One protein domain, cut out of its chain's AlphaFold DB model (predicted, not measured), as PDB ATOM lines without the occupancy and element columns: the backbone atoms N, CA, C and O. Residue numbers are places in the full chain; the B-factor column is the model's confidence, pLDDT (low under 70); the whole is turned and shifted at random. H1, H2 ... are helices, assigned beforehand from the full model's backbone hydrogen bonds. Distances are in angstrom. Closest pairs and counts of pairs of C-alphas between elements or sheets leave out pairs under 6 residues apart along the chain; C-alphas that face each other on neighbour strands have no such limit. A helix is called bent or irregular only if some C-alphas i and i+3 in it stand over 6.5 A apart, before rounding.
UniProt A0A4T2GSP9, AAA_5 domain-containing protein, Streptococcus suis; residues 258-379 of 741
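Overview. This is residues 258 to 379 of the 741 residues of the protein "AAA_5 domain-containing protein" of Streptococcus suis (UniProt A0A4T2GSP9). Two long helices, H2 and H4, run side by side and nearly in line with each other through the middle, with H1 and H3 on one side of this pair and H5 and H6 on the other. H1 packs on H2, H5 packs on H4 near its own first residues, and residues 371 to 379 loop out past H6 and fold back towards H4. H1, H2, H3 and H4 form a bundle that goes up and down, each helix running against the one before it. The printed part has 122 residues, with six named helices in the order H1 to H6 and no named strand; its class is all helix. It is compact, with a radius of gyration of the C-alphas of 14.3 A, and spans 43 by 35 by 23 A.

Along the chain. H1, residues 258 to 268, begins with C-alpha 258 at (83.477, 70.680, 129.136). H1 is neither bent nor irregular, but only just: C-alphas 259 and 262 are 6.4 A apart. H2, residues 274 to 294, is the longest helix, 30.5 A. H3 is residues 301 to 310. H4, residues 316 to 330, measures 21.5 A and begins with C-alpha 316 at (91.897, 66.857, 108.461). H5 is residues 341 to 351. H6, residues 357 to 370, measures 20.5 A and ends with C-alpha 370 at (99.758, 64.845, 113.876).

Arrangement. H2 is the hub, touching H1, H4 and H6. H1 and H2 form a helical hairpin at a steep tilt of 37 degrees, only just past shallow; their closest C-alphas, Lys 262 and Ser 285, are 5.6 A apart. H2 and H4 touch at a shallow tilt of 4 degrees, the same way, closest at the C-alphas of Arg 291 and Leu 327, 6.6 A. H6 only just touches H2, with 3 pairs of C-alphas within 8 A, through residues 279 to 286 of H2 alone; the closest are Val 283 and Ile 366, 6.6 A. H1 and H3 only just touch, with 3 pairs within 8 A, only at their ends; the closest C-alphas are Phe 268 and Leu 307, 7.2 A. H3 and H4 are close but not clearly touching, with Leu 310 and Gln 319 closest, 6.4 A between C-alphas. H4 and H5 touch, closest at the C-alphas of Ser 325 and Ile 341, 7.5 A. H5 and H6 are close but not clearly touching, with the C-alphas of Pro 342 and Leu 363 closest at 7.0 A. H4 and H6 are near each other, while H1 and H5, for instance, are apart. Every O i to N i+4 pair is within hydrogen-bond range in H2, H3, H4, H5 and H6; in H1 it is 2 of 7, beside 6 of 8 O i to N i+3 pairs.

Size, cuts and confidence. The C-alphas farthest apart are those of Lys 271 and Lys 353, 44.3 A. The printed part has no cut and no long link. Mean pLDDT of the printed part is 84.4, with residues 270 to 274, 355 and 371 under 70.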
ATOM      1  N   PRO A 258      82.486  70.690 130.214       75.00
ATOM      2  CA  PRO A 258      83.477  70.680 129.136       75.00
ATOM      3  C   PRO A 258      84.015  69.284 128.786       75.00
ATOM      4  O   PRO A 258      84.436  69.059 127.654       75.00
ATOM      5  N   GLU A 259      83.994  68.327 129.718       76.38
ATOM      6  CA  GLU A 259      84.546  66.984 129.493       76.38
ATOM      7  C   GLU A 259      83.768  66.206 128.422       76.38
ATOM      8  O   GLU A 259      84.346  65.413 127.677       76.38
ATOM      9  N   ILE A 260      82.476  66.516 128.259       78.81
ATOM     10  CA  ILE A 260      81.591  65.886 127.268       78.81
ATOM     11  C   ILE A 260      82.004  66.244 125.830       78.81
ATOM     12  O   ILE A 260      81.690  65.496 124.903       78.81
ATOM     13  N   ILE A 261      82.743  67.342 125.613       81.75
ATOM     14  CA  ILE A 261      83.131  67.814 124.270       81.75
ATOM     15  C   ILE A 261      83.826  66.701 123.479       81.75
ATOM     16  O   ILE A 261      83.499  66.488 122.312       81.75
ATOM     17  N   LYS A 262      84.728  65.949 124.123       76.00
ATOM     18  CA  LYS A 262      85.483  64.862 123.482       76.00
ATOM     19  C   LYS A 262      84.575  63.748 122.960       76.00
ATOM     20  O   LYS A 262      84.820  63.200 121.886       76.00
ATOM     21  N   ASP A 263      83.536  63.403 123.713       76.56
ATOM     22  CA  ASP A 263      82.602  62.340 123.339       76.56
ATOM     23  C   ASP A 263      81.540  62.819 122.351       76.56
ATOM     24  O   ASP A 263      81.053  62.036 121.533       76.56
ATOM     25  N   LEU A 264      81.230  64.114 122.368       77.62
ATOM     26  CA  LEU A 264      80.276  64.727 121.457       77.62
ATOM     27  C   LEU A 264      80.747  64.627 119.997       77.62
ATOM     28  O   LEU A 264      79.962  64.260 119.127       77.62
ATOM     29  N   LEU A 265      82.042  64.830 119.741       74.81
ATOM     30  CA  LEU A 265      82.670  64.655 118.423       74.81
ATOM     31  C   LEU A 265      82.403  63.276 117.800       74.81
ATOM     32  O   LEU A 265      82.044  63.180 116.626       74.81
ATOM     33  N   LYS A 266      82.501  62.202 118.594       71.81
ATOM     34  CA  LYS A 266      82.287  60.821 118.124       71.81
ATOM     35  C   LYS A 266      80.865  60.588 117.597       71.81
ATOM     36  O   LYS A 266      80.651  59.669 116.815       71.81
ATOM     37  N   GLN A 267      79.893  61.399 118.024       73.62
ATOM     38  CA  GLN A 267      78.503  61.304 117.567       73.62
ATOM     39  C   GLN A 267      78.266  62.024 116.229       73.62
ATOM     40  O   GLN A 267      77.330  61.663 115.512       73.62
ATOM     41  N   PHE A 268      79.089  63.025 115.895       73.25
ATOM     42  CA  PHE A 268      78.940  63.848 114.688       73.25
ATOM     43  C   PHE A 268      79.610  63.220 113.460       73.25
ATOM     44  O   PHE A 268      79.031  63.221 112.376       73.25
ATOM     45  N   PHE A 269      80.787  62.614 113.623       71.62
ATOM     46  CA  PHE A 269      81.521  61.996 112.515       71.62
ATOM     47  C   PHE A 269      81.094  60.534 112.329       71.62
ATOM     48  O   PHE A 269      81.538  59.636 113.040       71.62
ATOM     49  N   LYS A 270      80.184  60.280 111.377       58.16
ATOM     50  CA  LYS A 270      79.553  58.956 111.193       58.16
ATOM     51  C   LYS A 270      80.311  57.960 110.313       58.16
ATOM     52  O   LYS A 270      79.836  56.833 110.183       58.16
ATOM     53  N   LYS A 271      81.442  58.312 109.701       55.38
ATOM     54  CA  LYS A 271      82.227  57.406 108.844       55.38
ATOM     55  C   LYS A 271      83.595  58.017 108.533       55.38
ATOM     56  O   LYS A 271      83.684  59.229 108.398       55.38
ATOM     57  N   ASN A 272      84.572  57.129 108.327       52.31
ATOM     58  CA  ASN A 272      85.961  57.342 107.889       52.31
ATOM     59  C   ASN A 272      86.978  57.388 109.046       52.31
ATOM     60  O   ASN A 272      87.057  58.346 109.795       52.31
ATOM     61  N   ASN A 273      87.720  56.284 109.181       63.94
ATOM     62  CA  ASN A 273      88.919  56.079 110.001       63.94
ATOM     63  C   ASN A 273      88.842  56.476 111.499       63.94
ATOM     64  O   ASN A 273      89.050  57.625 111.884       63.94
ATOM     65  N   SER A 274      88.622  55.490 112.381       69.75
ATOM     66  CA  SER A 274      88.477  55.702 113.836       69.75
ATOM     67  C   SER A 274      89.658  56.438 114.476       69.75
ATOM     68  O   SER A 274      89.455  57.225 115.400       69.75
ATOM     69  N   GLN A 275      90.876  56.222 113.968       76.44
ATOM     70  CA  GLN A 275      92.088  56.839 114.505       76.44
ATOM     71  C   GLN A 275      92.183  58.337 114.191       76.44
ATOM     72  O   GLN A 275      92.585  59.118 115.051       76.44
ATOM     73  N   GLU A 276      91.808  58.760 112.982       74.94
ATOM     74  CA  GLU A 276      91.825  60.175 112.586       74.94
ATOM     75  C   GLU A 276      90.780  60.973 113.363       74.94
ATOM     76  O   GLU A 276      91.086  62.060 113.848       74.94
ATOM     77  N   ILE A 277      89.590  60.398 113.569       77.75
ATOM     78  CA  ILE A 277      88.528  61.005 114.381       77.75
ATOM     79  C   ILE A 277      88.963  61.123 115.844       77.75
ATOM     80  O   ILE A 277      88.789  62.181 116.450       77.75
ATOM     81  N   GLU A 278      89.535  60.066 116.429       79.12
ATOM     82  CA  GLU A 278      90.024  60.104 117.813       79.12
ATOM     83  C   GLU A 278      91.127  61.148 117.983       79.12
ATOM     84  O   GLU A 278      91.153  61.912 118.957       79.12
ATOM     85  N   ASN A 279      92.010  61.218 116.994       79.25
ATOM     86  CA  ASN A 279      93.018  62.238 116.932       79.25
ATOM     87  C   ASN A 279      92.340  63.618 116.845       79.25
ATOM     88  O   ASN A 279      92.485  64.395 117.791       79.25
ATOM     89  N   PHE A 280      91.595  63.962 115.797       85.25
ATOM     90  CA  PHE A 280      90.950  65.277 115.670       85.25
ATOM     91  C   PHE A 280      90.181  65.686 116.936       85.25
ATOM     92  O   PHE A 280      90.360  66.799 117.432       85.25
ATOM     93  N   SER A 281      89.444  64.745 117.533       83.25
ATOM     94  CA  SER A 281      88.715  64.946 118.787       83.25
ATOM     95  C   SER A 281      89.613  65.441 119.922       83.25
ATOM     96  O   SER A 281      89.242  66.352 120.655       83.25
ATOM     97  N   GLY A 282      90.821  64.885 120.050       83.81
ATOM     98  CA  GLY A 282      91.804  65.340 121.032       83.81
ATOM     99  C   GLY A 282      92.248  66.790 120.818       83.81
ATOM    100  O   GLY A 282      92.281  67.553 121.777       83.81
ATOM    101  N   VAL A 283      92.548  67.192 119.576       87.19
ATOM    102  CA  VAL A 283      92.937  68.586 119.267       87.19
ATOM    103  C   VAL A 283      91.780  69.533 119.518       87.19
ATOM    104  O   VAL A 283      91.955  70.554 120.175       87.19
ATOM    105  N   PHE A 284      90.594  69.179 119.033       90.06
ATOM    106  CA  PHE A 284      89.401  69.995 119.177       90.06
ATOM    107  C   PHE A 284      89.054  70.223 120.654       90.06
ATOM    108  O   PHE A 284      88.829  71.364 121.050       90.06
ATOM    109  N   SER A 285      89.090  69.177 121.489       87.44
ATOM    110  CA  SER A 285      88.889  69.299 122.938       87.44
ATOM    111  C   SER A 285      89.945  70.166 123.620       87.44
ATOM    112  O   SER A 285      89.596  70.968 124.481       87.44
ATOM    113  N   GLU A 286      91.223  70.041 123.252       88.19
ATOM    114  CA  GLU A 286      92.289  70.871 123.830       88.19
ATOM    115  C   GLU A 286      92.142  72.346 123.440       88.19
ATOM    116  O   GLU A 286      92.251  73.225 124.295       88.19
ATOM    117  N   VAL A 287      91.833  72.623 122.171       91.56
ATOM    118  CA  VAL A 287      91.608  73.988 121.680       91.56
ATOM    119  C   VAL A 287      90.376  74.610 122.334       91.56
ATOM    120  O   VAL A 287      90.451  75.732 122.834       91.56
ATOM    121  N   TRP A 288      89.255  73.891 122.392       90.31
ATOM    122  CA  TRP A 288      88.058  74.382 123.071       90.31
ATOM    123  C   TRP A 288      88.252  74.533 124.577       90.31
ATOM    124  O   TRP A 288      87.742  75.491 125.149       90.31
ATOM    125  N   GLY A 289      89.039  73.662 125.213       88.19
ATOM    126  CA  GLY A 289      89.416  73.808 126.617       88.19
ATOM    127  C   GLY A 289      90.153  75.120 126.896       88.19
ATOM    128  O   GLY A 289      89.888  75.770 127.907       88.19
ATOM    129  N   GLU A 290      91.030  75.561 125.988       88.75
ATOM    130  CA  GLU A 290      91.633  76.895 126.082       88.75
ATOM    131  C   GLU A 290      90.626  78.019 125.822       88.75
ATOM    132  O   GLU A 290      90.612  78.990 126.575       88.75
ATOM    133  N   ARG A 291      89.764  77.890 124.804       90.31
ATOM    134  CA  ARG A 291      88.756  78.913 124.465       90.31
ATOM    135  C   ARG A 291      87.770  79.152 125.607       90.31
ATOM    136  O   ARG A 291      87.559  80.297 125.978       90.31
ATOM    137  N   ILE A 292      87.263  78.089 126.233       87.81
ATOM    138  CA  ILE A 292      86.371  78.152 127.409       87.81
ATOM    139  C   ILE A 292      87.058  78.828 128.604       87.81
ATOM    140  O   ILE A 292      86.407  79.387 129.483       87.81
ATOM    141  N   ARG A 293      88.393  78.775 128.673       83.81
ATOM    142  CA  ARG A 293      89.137  79.463 129.732       83.81
ATOM    143  C   ARG A 293      89.332  80.953 129.479       83.81
ATOM    144  O   ARG A 293      89.695  81.652 130.421       83.81
ATOM    145  N   LEU A 294      89.198  81.391 128.230       85.19
ATOM    146  CA  LEU A 294      89.296  82.794 127.826       85.19
ATOM    147  C   LEU A 294      87.924  83.465 127.847       85.19
ATOM    148  O   LEU A 294      87.824  84.602 128.290       85.19
ATOM    149  N   ASP A 295      86.894  82.743 127.414       78.06
ATOM    150  CA  ASP A 295      85.510  83.197 127.384       78.06
ATOM    151  C   ASP A 295      84.641  82.210 128.174       78.06
ATOM    152  O   ASP A 295      84.670  81.005 127.907       78.06
ATOM    153  N   SER A 296      83.916  82.698 129.185       72.56
ATOM    154  CA  SER A 296      83.149  81.877 130.129       72.56
ATOM    155  C   SER A 296      81.905  81.289 129.464       72.56
ATOM    156  O   SER A 296      80.778  81.734 129.685       72.56
ATOM    157  N   LEU A 297      82.114  80.279 128.625       78.81
ATOM    158  CA  LEU A 297      81.061  79.631 127.864       78.81
ATOM    159  C   LEU A 297      80.136  78.819 128.783       78.81
ATOM    160  O   LEU A 297      80.588  77.955 129.536       78.81
ATOM    161  N   THR A 298      78.828  79.051 128.669       73.56
ATOM    162  CA  THR A 298      77.799  78.392 129.494       73.56
ATOM    163  C   THR A 298      76.981  77.335 128.745       73.56
ATOM    164  O   THR A 298      76.115  76.690 129.338       73.56
ATOM    165  N   ASN A 299      77.211  77.136 127.441       82.50
ATOM    166  CA  ASN A 299      76.393  76.247 126.616       82.50
ATOM    167  C   ASN A 299      77.152  75.616 125.436       82.50
ATOM    168  O   ASN A 299      78.211  76.081 125.026       82.50
ATOM    169  N   TYR A 300      76.588  74.549 124.858       84.25
ATOM    170  CA  TYR A 300      77.245  73.784 123.793       84.25
ATOM    171  C   TYR A 300      77.018  74.349 122.383       84.25
ATOM    172  O   TYR A 300      77.623  73.843 121.444       84.25
ATOM    173  N   ARG A 301      76.161  75.361 122.173       83.25
ATOM    174  CA  ARG A 301      75.749  75.765 120.813       83.25
ATOM    175  C   ARG A 301      76.905  76.196 119.914       83.25
ATOM    176  O   ARG A 301      76.929  75.702 118.788       83.25
ATOM    177  N   PRO A 302      77.864  77.030 120.356       86.94
ATOM    178  CA  PRO A 302      78.998  77.400 119.509       86.94
ATOM    179  C   PRO A 302      79.819  76.182 119.078       86.94
ATOM    180  O   PRO A 302      80.248  76.089 117.932       86.94
ATOM    181  N   ILE A 303      79.948  75.205 119.978       88.56
ATOM    182  CA  ILE A 303      80.647  73.943 119.733       88.56
ATOM    183  C   ILE A 303      79.880  73.107 118.703       88.56
ATOM    184  O   ILE A 303      80.471  72.641 117.737       88.56
ATOM    185  N   ILE A 304      78.560  72.948 118.868       86.12
ATOM    186  CA  ILE A 304      77.707  72.225 117.911       86.12
ATOM    187  C   ILE A 304      77.727  72.890 116.538       86.12
ATOM    188  O   ILE A 304      77.813  72.194 115.533       86.12
ATOM    189  N   HIS A 305      77.648  74.219 116.490       87.06
ATOM    190  CA  HIS A 305      77.677  74.974 115.246       87.06
ATOM    191  C   HIS A 305      78.992  74.729 114.497       87.06
ATOM    192  O   HIS A 305      78.974  74.337 113.332       87.06
ATOM    193  N   GLU A 306      80.130  74.850 115.183       89.38
ATOM    194  CA  GLU A 306      81.439  74.560 114.595       89.38
ATOM    195  C   GLU A 306      81.571  73.091 114.163       89.38
ATOM    196  O   GLU A 306      82.033  72.814 113.059       89.38
ATOM    197  N   LEU A 307      81.095  72.141 114.968       88.56
ATOM    198  CA  LEU A 307      81.098  70.724 114.595       88.56
ATOM    199  C   LEU A 307      80.208  70.430 113.392       88.56
ATOM    200  O   LEU A 307      80.594  69.627 112.553       88.56
ATOM    201  N   SER A 308      79.047  71.073 113.285       85.50
ATOM    202  CA  SER A 308      78.159  70.924 112.129       85.50
ATOM    203  C   SER A 308      78.769  71.506 110.856       85.50
ATOM    204  O   SER A 308      78.566  70.968 109.774       85.50
ATOM    205  N   TYR A 309      79.569  72.566 110.981       86.56
ATOM    206  CA  TYR A 309      80.318  73.122 109.860       86.56
ATOM    207  C   TYR A 309      81.428  72.171 109.393       86.56
ATOM    208  O   TYR A 309      81.664  72.026 108.195       86.56
ATOM    209  N   LEU A 310      82.098  71.507 110.341       88.06
ATOM    210  CA  LEU A 310      83.225  70.611 110.074       88.06
ATOM    211  C   LEU A 310      82.816  69.159 109.789       88.06
ATOM    212  O   LEU A 310      83.640  68.403 109.281       88.06
ATOM    213  N   SER A 311      81.579  68.750 110.094       82.81
ATOM    214  CA  SER A 311      81.143  67.348 109.992       82.81
ATOM    215  C   SER A 311      81.173  66.805 108.568       82.81
ATOM    216  O   SER A 311      81.385  65.609 108.378       82.81
ATOM    217  N   ASP A 312      80.978  67.683 107.587       80.75
ATOM    218  CA  ASP A 312      80.990  67.338 106.164       80.75
ATOM    219  C   ASP A 312      82.388  67.470 105.536       80.75
ATOM    220  O   ASP A 312      82.579  67.128 104.368       80.75
ATOM    221  N   GLU A 313      83.376  67.978 106.280       84.62
ATOM    222  CA  GLU A 313      84.733  68.176 105.777       84.62
ATOM    223  C   GLU A 313      85.566  66.898 105.907       84.62
ATOM    224  O   GLU A 313      85.582  66.248 106.950       84.62
ATOM    225  N   THR A 314      86.297  66.565 104.846       80.31
ATOM    226  CA  THR A 314      87.155  65.375 104.776       80.31
ATOM    227  C   THR A 314      88.633  65.695 104.982       80.31
ATOM    228  O   THR A 314      89.401  64.805 105.334       80.31
ATOM    229  N   ASP A 315      89.053  66.941 104.752       84.31
ATOM    230  CA  ASP A 315      90.441  67.356 104.945       84.31
ATOM    231  C   ASP A 315      90.740  67.647 106.425       84.31
ATOM    232  O   ASP A 315      90.395  68.700 106.968       84.31
ATOM    233  N   LEU A 316      91.454  66.722 107.073       85.50
ATOM    234  CA  LEU A 316      91.897  66.857 108.461       85.50
ATOM    235  C   LEU A 316      92.794  68.087 108.687       85.50
ATOM    236  O   LEU A 316      92.719  68.720 109.745       85.50
ATOM    237  N   ARG A 317      93.641  68.454 107.711       88.50
ATOM    238  CA  ARG A 317      94.489  69.651 107.818       88.50
ATOM    239  C   ARG A 317      93.608  70.888 107.871       88.50
ATOM    240  O   ARG A 317      93.861  71.748 108.715       88.50
ATOM    241  N   PHE A 318      92.576  70.966 107.031       90.62
ATOM    242  CA  PHE A 318      91.604  72.057 107.070       90.62
ATOM    243  C   PHE A 318      90.846  72.088 108.401       90.62
ATOM    244  O   PHE A 318      90.786  73.142 109.027       90.62
ATOM    245  N   GLN A 319      90.330  70.950 108.877       89.81
ATOM    246  CA  GLN A 319      89.596  70.889 110.148       89.81
ATOM    247  C   GLN A 319      90.431  71.436 111.315       89.81
ATOM    248  O   GLN A 319      89.967  72.282 112.079       89.81
ATOM    249  N   ILE A 320      91.691  71.002 111.433       91.44
ATOM    250  CA  ILE A 320      92.603  71.491 112.476       91.44
ATOM    251  C   ILE A 320      92.955  72.969 112.257       91.44
ATOM    252  O   ILE A 320      92.993  73.738 113.217       91.44
ATOM    253  N   SER A 321      93.192  73.377 111.008       93.31
ATOM    254  CA  SER A 321      93.492  74.765 110.633       93.31
ATOM    255  C   SER A 321      92.360  75.715 111.019       93.31
ATOM    256  O   SER A 321      92.610  76.742 111.643       93.31
ATOM    257  N   TYR A 322      91.110  75.342 110.742       93.69
ATOM    258  CA  TYR A 322      89.927  76.122 111.091       93.69
ATOM    259  C   TYR A 322      89.806  76.323 112.606       93.69
ATOM    260  O   TYR A 322      89.721  77.454 113.084       93.69
ATOM    261  N   VAL A 323      89.893  75.231 113.370       93.81
ATOM    262  CA  VAL A 323      89.765  75.248 114.836       93.81
ATOM    263  C   VAL A 323      90.892  76.065 115.480       93.81
ATOM    264  O   VAL A 323      90.655  76.862 116.389       93.81
ATOM    265  N   LEU A 324      92.128  75.919 114.988       94.94
ATOM    266  CA  LEU A 324      93.261  76.723 115.447       94.94
ATOM    267  C   LEU A 324      93.139  78.195 115.052       94.94
ATOM    268  O   LEU A 324      93.573  79.045 115.825       94.94
ATOM    269  N   SER A 325      92.542  78.513 113.903       95.31
ATOM    270  CA  SER A 325      92.315  79.900 113.478       95.31
ATOM    271  C   SER A 325      91.410  80.626 114.464       95.31
ATOM    272  O   SER A 325      91.779  81.693 114.942       95.31
ATOM    273  N   ARG A 326      90.309  79.989 114.889       93.62
ATOM    274  CA  ARG A 326      89.429  80.529 115.940       93.62
ATOM    275  C   ARG A 326      90.163  80.745 117.264       93.62
ATOM    276  O   ARG A 326      89.895  81.714 117.963       93.62
ATOM    277  N   LEU A 327      91.117  79.878 117.609       93.62
ATOM    278  CA  LEU A 327      91.963  80.088 118.786       93.62
ATOM    279  C   LEU A 327      92.929  81.270 118.613       93.62
ATOM    280  O   LEU A 327      93.149  82.000 119.576       93.62
ATOM    281  N   MET A 328      93.506  81.463 117.420       94.00
ATOM    282  CA  MET A 328      94.348  82.633 117.134       94.00
ATOM    283  C   MET A 328      93.545  83.930 117.250       94.00
ATOM    284  O   MET A 328      94.056  84.893 117.821       94.00
ATOM    285  N   ASP A 329      92.292  83.918 116.781       92.12
ATOM    286  CA  ASP A 329      91.352  85.035 116.907       92.12
ATOM    287  C   ASP A 329      91.097  85.353 118.393       92.12
ATOM    288  O   ASP A 329      91.268  86.494 118.817       92.12
ATOM    289  N   CYS A 330      90.825  84.338 119.227       90.44
ATOM    290  CA  CYS A 330      90.693  84.501 120.685       90.44
ATOM    291  C   CYS A 330      91.979  84.989 121.380       90.44
ATOM    292  O   CYS A 330      91.924  85.504 122.494       90.44
ATOM    293  N   TRP A 331      93.150  84.779 120.775       90.75
ATOM    294  CA  TRP A 331      94.430  85.289 121.277       90.75
ATOM    295  C   TRP A 331      94.804  86.661 120.704       90.75
ATOM    296  O   TRP A 331      95.906  87.133 120.996       90.75
ATOM    297  N   GLU A 332      93.929  87.274 119.900       89.94
ATOM    298  CA  GLU A 332      94.139  88.574 119.250       89.94
ATOM    299  C   GLU A 332      95.424  88.608 118.401       89.94
ATOM    300  O   GLU A 332      96.189  89.580 118.378       89.94
ATOM    301  N   ILE A 333      95.717  87.497 117.715       89.25
ATOM    302  CA  ILE A 333      96.872  87.393 116.822       89.25
ATOM    303  C   ILE A 333      96.413  87.638 115.386       89.25
ATOM    304  O   ILE A 333      95.889  86.742 114.734       89.25
ATOM    305  N   ASN A 334      96.687  88.839 114.873       86.06
ATOM    306  CA  ASN A 334      96.363  89.201 113.492       86.06
ATOM    307  C   ASN A 334      97.139  88.335 112.485       86.06
ATOM    308  O   ASN A 334      98.377  88.346 112.460       86.06
ATOM    309  N   MET A 335      96.407  87.616 111.632       90.50
ATOM    310  CA  MET A 335      96.944  86.775 110.562       90.50
ATOM    311  C   MET A 335      96.145  86.975 109.268       90.50
ATOM    312  O   MET A 335      94.930  87.147 109.291       90.50
ATOM    313  N   SER A 336      96.829  86.948 108.126       90.19
ATOM    314  CA  SER A 336      96.195  86.908 106.802       90.19
ATOM    315  C   SER A 336      95.742  85.488 106.456       90.19
ATOM    316  O   SER A 336      96.400  84.523 106.867       90.19
ATOM    317  N   SER A 337      94.663  85.356 105.665       90.00
ATOM    318  CA  SER A 337      94.222  84.054 105.128       90.00
ATOM    319  C   SER A 337      95.416  83.319 104.530       90.00
ATOM    320  O   SER A 337      96.256  83.918 103.855       90.00
ATOM    321  N   GLY A 338      95.544  82.042 104.865       89.56
ATOM    322  CA  GLY A 338      96.579  81.182 104.328       89.56
ATOM    323  C   GLY A 338      97.942  81.211 105.013       89.56
ATOM    324  O   GLY A 338      98.832  80.431 104.680       89.56
ATOM    325  N   SER A 339      98.130  82.082 106.001       91.81
ATOM    326  CA  SER A 339      99.413  82.176 106.705       91.81
ATOM    327  C   SER A 339      99.644  80.954 107.590       91.81
ATOM    328  O   SER A 339      98.717  80.478 108.239       91.81
ATOM    329  N   SER A 340     100.882  80.462 107.679       94.06
ATOM    330  CA  SER A 340     101.232  79.376 108.607       94.06
ATOM    331  C   SER A 340     100.998  79.813 110.057       94.06
ATOM    332  O   SER A 340     101.702  80.692 110.570       94.06
ATOM    333  N   ILE A 341     100.023  79.186 110.727       95.19
ATOM    334  CA  ILE A 341      99.653  79.514 112.114       95.19
ATOM    335  C   ILE A 341     100.861  79.349 113.044       95.19
ATOM    336  O   ILE A 341     101.193  80.301 113.760       95.19
ATOM    337  N   PRO A 342     101.571  78.198 113.046       94.56
ATOM    338  CA  PRO A 342     102.704  78.013 113.943       94.56
ATOM    339  C   PRO A 342     103.827  79.017 113.692       94.56
ATOM    340  O   PRO A 342     104.407  79.534 114.645       94.56
ATOM    341  N   PHE A 343     104.125  79.314 112.425       94.25
ATOM    342  CA  PHE A 343     105.190  80.245 112.070       94.25
ATOM    343  C   PHE A 343     104.863  81.656 112.558       94.25
ATOM    344  O   PHE A 343     105.644  82.248 113.307       94.25
ATOM    345  N   LYS A 344     103.672  82.171 112.224       93.69
ATOM    346  CA  LYS A 344     103.291  83.532 112.608       93.69
ATOM    347  C   LYS A 344     103.146  83.686 114.120       93.69
ATOM    348  O   LYS A 344     103.547  84.716 114.663       93.69
ATOM    349  N   PHE A 345     102.667  82.651 114.815       93.62
ATOM    350  CA  PHE A 345     102.660  82.611 116.277       93.62
ATOM    351  C   PHE A 345     104.072  82.775 116.866       93.62
ATOM    352  O   PHE A 345     104.267  83.580 117.779       93.62
ATOM    353  N   LEU A 346     105.070  82.045 116.349       91.88
ATOM    354  CA  LEU A 346     106.450  82.131 116.841       91.88
ATOM    355  C   LEU A 346     107.077  83.501 116.570       91.88
ATOM    356  O   LEU A 346     107.681  84.074 117.476       91.88
ATOM    357  N   VAL A 347     106.886  84.048 115.367       90.31
ATOM    358  CA  VAL A 347     107.356  85.395 115.004       90.31
ATOM    359  C   VAL A 347     106.749  86.449 115.934       90.31
ATOM    360  O   VAL A 347     107.475  87.273 116.492       90.31
ATOM    361  N   ASN A 348     105.434  86.397 116.172       89.56
ATOM    362  CA  ASN A 348     104.746  87.322 117.077       89.56
ATOM    363  C   ASN A 348     105.277  87.198 118.513       89.56
ATOM    364  O   ASN A 348     105.589  88.202 119.152       89.56
ATOM    365  N   ARG A 349     105.469  85.963 118.991       86.88
ATOM    366  CA  ARG A 349     106.020  85.690 120.322       86.88
ATOM    367  C   ARG A 349     107.411  86.294 120.510       86.88
ATOM    368  O   ARG A 349     107.668  86.880 121.561       86.88
ATOM    369  N   ILE A 350     108.289  86.146 119.518       85.19
ATOM    370  CA  ILE A 350     109.648  86.701 119.539       85.19
ATOM    371  C   ILE A 350     109.598  88.230 119.513       85.19
ATOM    372  O   ILE A 350     110.208  88.877 120.360       85.19
ATOM    373  N   THR A 351     108.812  88.796 118.595       83.75
ATOM    374  CA  THR A 351     108.693  90.250 118.406       83.75
ATOM    375  C   THR A 351     108.154  90.940 119.660       83.75
ATOM    376  O   THR A 351     108.716  91.931 120.116       83.75
ATOM    377  N   LYS A 352     107.099  90.388 120.276       82.56
ATOM    378  CA  LYS A 352     106.498  90.928 121.507       82.56
ATOM    379  C   LYS A 352     107.259  90.550 122.786       82.56
ATOM    380  O   LYS A 352     106.801  90.890 123.872       82.56
ATOM    381  N   LYS A 353     108.366  89.797 122.691       74.50
ATOM    382  CA  LYS A 353     109.096  89.214 123.838       74.50
ATOM    383  C   LYS A 353     108.164  88.493 124.832       74.50
ATOM    384  O   LYS A 353     108.360  88.541 126.044       74.50
ATOM    385  N   SER A 354     107.131  87.822 124.316       71.00
ATOM    386  CA  SER A 354     106.108  87.175 125.142       71.00
ATOM    387  C   SER A 354     106.614  85.861 125.748       71.00
ATOM    388  O   SER A 354     107.040  84.929 125.051       71.00
ATOM    389  N   ASN A 355     106.475  85.749 127.069       65.38
ATOM    390  CA  ASN A 355     106.771  84.542 127.838       65.38
ATOM    391  C   ASN A 355     105.591  83.553 127.909       65.38
ATOM    392  O   ASN A 355     105.556  82.717 128.811       65.38
ATOM    393  N   ASP A 356     104.661  83.586 126.942       72.56
ATOM    394  CA  ASP A 356     103.484  82.703 126.878       72.56
ATOM    395  C   ASP A 356     103.846  81.223 126.630       72.56
ATOM    396  O   ASP A 356     103.641  80.634 125.564       72.56
ATOM    397  N   SER A 357     104.390  80.587 127.668       82.25
ATOM    398  CA  SER A 357     104.829  79.194 127.660       82.25
ATOM    399  C   SER A 357     103.665  78.227 127.457       82.25
ATOM    400  O   SER A 357     103.850  77.182 126.839       82.25
ATOM    401  N   ARG A 358     102.463  78.585 127.922       86.00
ATOM    402  CA  ARG A 358     101.255  77.769 127.776       86.00
ATOM    403  C   ARG A 358     100.804  77.667 126.319       86.00
ATOM    404  O   ARG A 358     100.712  76.554 125.809       86.00
ATOM    405  N   LYS A 359     100.609  78.808 125.641       90.44
ATOM    406  CA  LYS A 359     100.208  78.872 124.220       90.44
ATOM    407  C   LYS A 359     101.193  78.101 123.336       90.44
ATOM    408  O   LYS A 359     100.803  77.285 122.506       90.44
ATOM    409  N   TYR A 360     102.488  78.291 123.596       90.94
ATOM    410  CA  TYR A 360     103.550  77.566 122.906       90.94
ATOM    411  C   TYR A 360     103.517  76.052 123.156       90.94
ATOM    412  O   TYR A 360     103.650  75.283 122.208       90.94
ATOM    413  N   LYS A 361     103.350  75.611 124.412       91.12
ATOM    414  CA  LYS A 361     103.275  74.182 124.756       91.12
ATOM    415  C   LYS A 361     102.096  73.503 124.065       91.12
ATOM    416  O   LYS A 361     102.273  72.400 123.559       91.12
ATOM    417  N   LEU A 362     100.941  74.168 124.007       91.06
ATOM    418  CA  LEU A 362      99.769  73.656 123.300       91.06
ATOM    419  C   LEU A 362     100.057  73.469 121.807       91.06
ATOM    420  O   LEU A 362      99.916  72.362 121.296       91.06
ATOM    421  N   LEU A 363     100.520  74.519 121.120       92.19
ATOM    422  CA  LEU A 363     100.826  74.435 119.690       92.19
ATOM    423  C   LEU A 363     101.888  73.372 119.394       92.19
ATOM    424  O   LEU A 363     101.715  72.581 118.469       92.19
ATOM    425  N   LYS A 364     102.952  73.302 120.203       92.56
ATOM    426  CA  LYS A 364     103.986  72.272 120.058       92.56
ATOM    427  C   LYS A 364     103.396  70.863 120.179       92.56
ATOM    428  O   LYS A 364     103.679  70.028 119.328       92.56
ATOM    429  N   LYS A 365     102.566  70.616 121.197       91.00
ATOM    430  CA  LYS A 365     101.929  69.313 121.436       91.00
ATOM    431  C   LYS A 365     101.022  68.900 120.272       91.00
ATOM    432  O   LYS A 365     101.043  67.744 119.861       91.00
ATOM    433  N   ILE A 366     100.256  69.845 119.722       90.50
ATOM    434  CA  ILE A 366      99.415  69.601 118.544       90.50
ATOM    435  C   ILE A 366     100.291  69.239 117.339       90.50
ATOM    436  O   ILE A 366     100.014  68.261 116.661       90.50
ATOM    437  N   ILE A 367     101.382  69.961 117.084       90.56
ATOM    438  CA  ILE A 367     102.262  69.673 115.936       90.56
ATOM    439  C   ILE A 367     102.942  68.309 116.059       90.56
ATOM    440  O   ILE A 367     102.965  67.545 115.095       90.56
ATOM    441  N   GLU A 368     103.445  67.989 117.248       88.19
ATOM    442  CA  GLU A 368     104.114  66.724 117.550       88.19
ATOM    443  C   GLU A 368     103.196  65.510 117.337       88.19
ATOM    444  O   GLU A 368     103.645  64.478 116.850       88.19
ATOM    445  N   LYS A 369     101.896  65.643 117.632       84.00
ATOM    446  CA  LYS A 369     100.945  64.526 117.560       84.00
ATOM    447  C   LYS A 369     100.503  64.148 116.135       84.00
ATOM    448  O   LYS A 369     100.252  62.971 115.897       84.00
ATOM    449  N   TYR A 370     100.373  65.101 115.204       76.12
ATOM    450  CA  TYR A 370      99.758  64.845 113.876       76.12
ATOM    451  C   TYR A 370     100.760  64.711 112.753       76.12
ATOM    452  O   TYR A 370     100.367  64.317 111.659       76.12
ATOM    453  N   ASN A 371     102.024  65.064 113.002       68.38
ATOM    454  CA  ASN A 371     103.102  64.952 112.033       68.38
ATOM    455  C   ASN A 371     102.653  65.416 110.633       68.38
ATOM    456  O   ASN A 371     102.935  64.721 109.674       68.38
ATOM    457  N   PHE A 372     101.882  66.507 110.509       78.06
ATOM    458  CA  PHE A 372     101.058  66.856 109.336       78.06
ATOM    459  C   PHE A 372     101.720  66.536 107.978       78.06
ATOM    460  O   PHE A 372     102.697  67.185 107.590       78.06
ATOM    461  N   GLU A 373     101.247  65.504 107.270       72.81
ATOM    462  CA  GLU A 373     101.871  65.019 106.022       72.81
ATOM    463  C   GLU A 373     101.798  66.052 104.895       72.81
ATOM    464  O   GLU A 373     102.821  66.364 104.286       72.81
ATOM    465  N   ASN A 374     100.627  66.669 104.729       77.00
ATOM    466  CA  ASN A 374     100.342  67.667 103.696       77.00
ATOM    467  C   ASN A 374     100.640  69.107 104.146       77.00
ATOM    468  O   ASN A 374     100.084  70.053 103.599       77.00
ATOM    469  N   GLY A 375     101.492  69.273 105.159       86.19
ATOM    470  CA  GLY A 375     101.945  70.569 105.655       86.19
ATOM    471  C   GLY A 375     101.250  71.073 106.919       86.19
ATOM    472  O   GLY A 375     100.171  70.618 107.296       86.19
ATOM    473  N   LEU A 376     101.894  72.019 107.605       91.44
ATOM    474  CA  LEU A 376     101.430  72.544 108.894       91.44
ATOM    475  C   LEU A 376     100.105  73.326 108.768       91.44
ATOM    476  O   LEU A 376      99.751  73.776 107.669       91.44
ATOM    477  N   PRO A 377      99.365  73.505 109.883       93.88
ATOM    478  CA  PRO A 377      98.125  74.275 109.897       93.88
ATOM    479  C   PRO A 377      98.302  75.718 109.420       93.88
ATOM    480  O   PRO A 377      99.296  76.377 109.742       93.88
ATOM    481  N   TYR A 378      97.302  76.214 108.699       94.44
ATOM    482  CA  TYR A 378      97.260  77.566 108.147       94.44
ATOM    483  C   TYR A 378      96.036  78.326 108.651       94.44
ATOM    484  O   TYR A 378      95.086  77.736 109.157       94.44
ATOM    485  N   TYR A 379      96.077  79.648 108.561       94.94
ATOM    486  CA  TYR A 379      94.991  80.492 109.027       94.94
ATOM    487  C   TYR A 379      93.841  80.491 108.018       94.94
ATOM    488  O   TYR A 379      94.057  80.704 106.826       94.94
TER     489      TYR A 379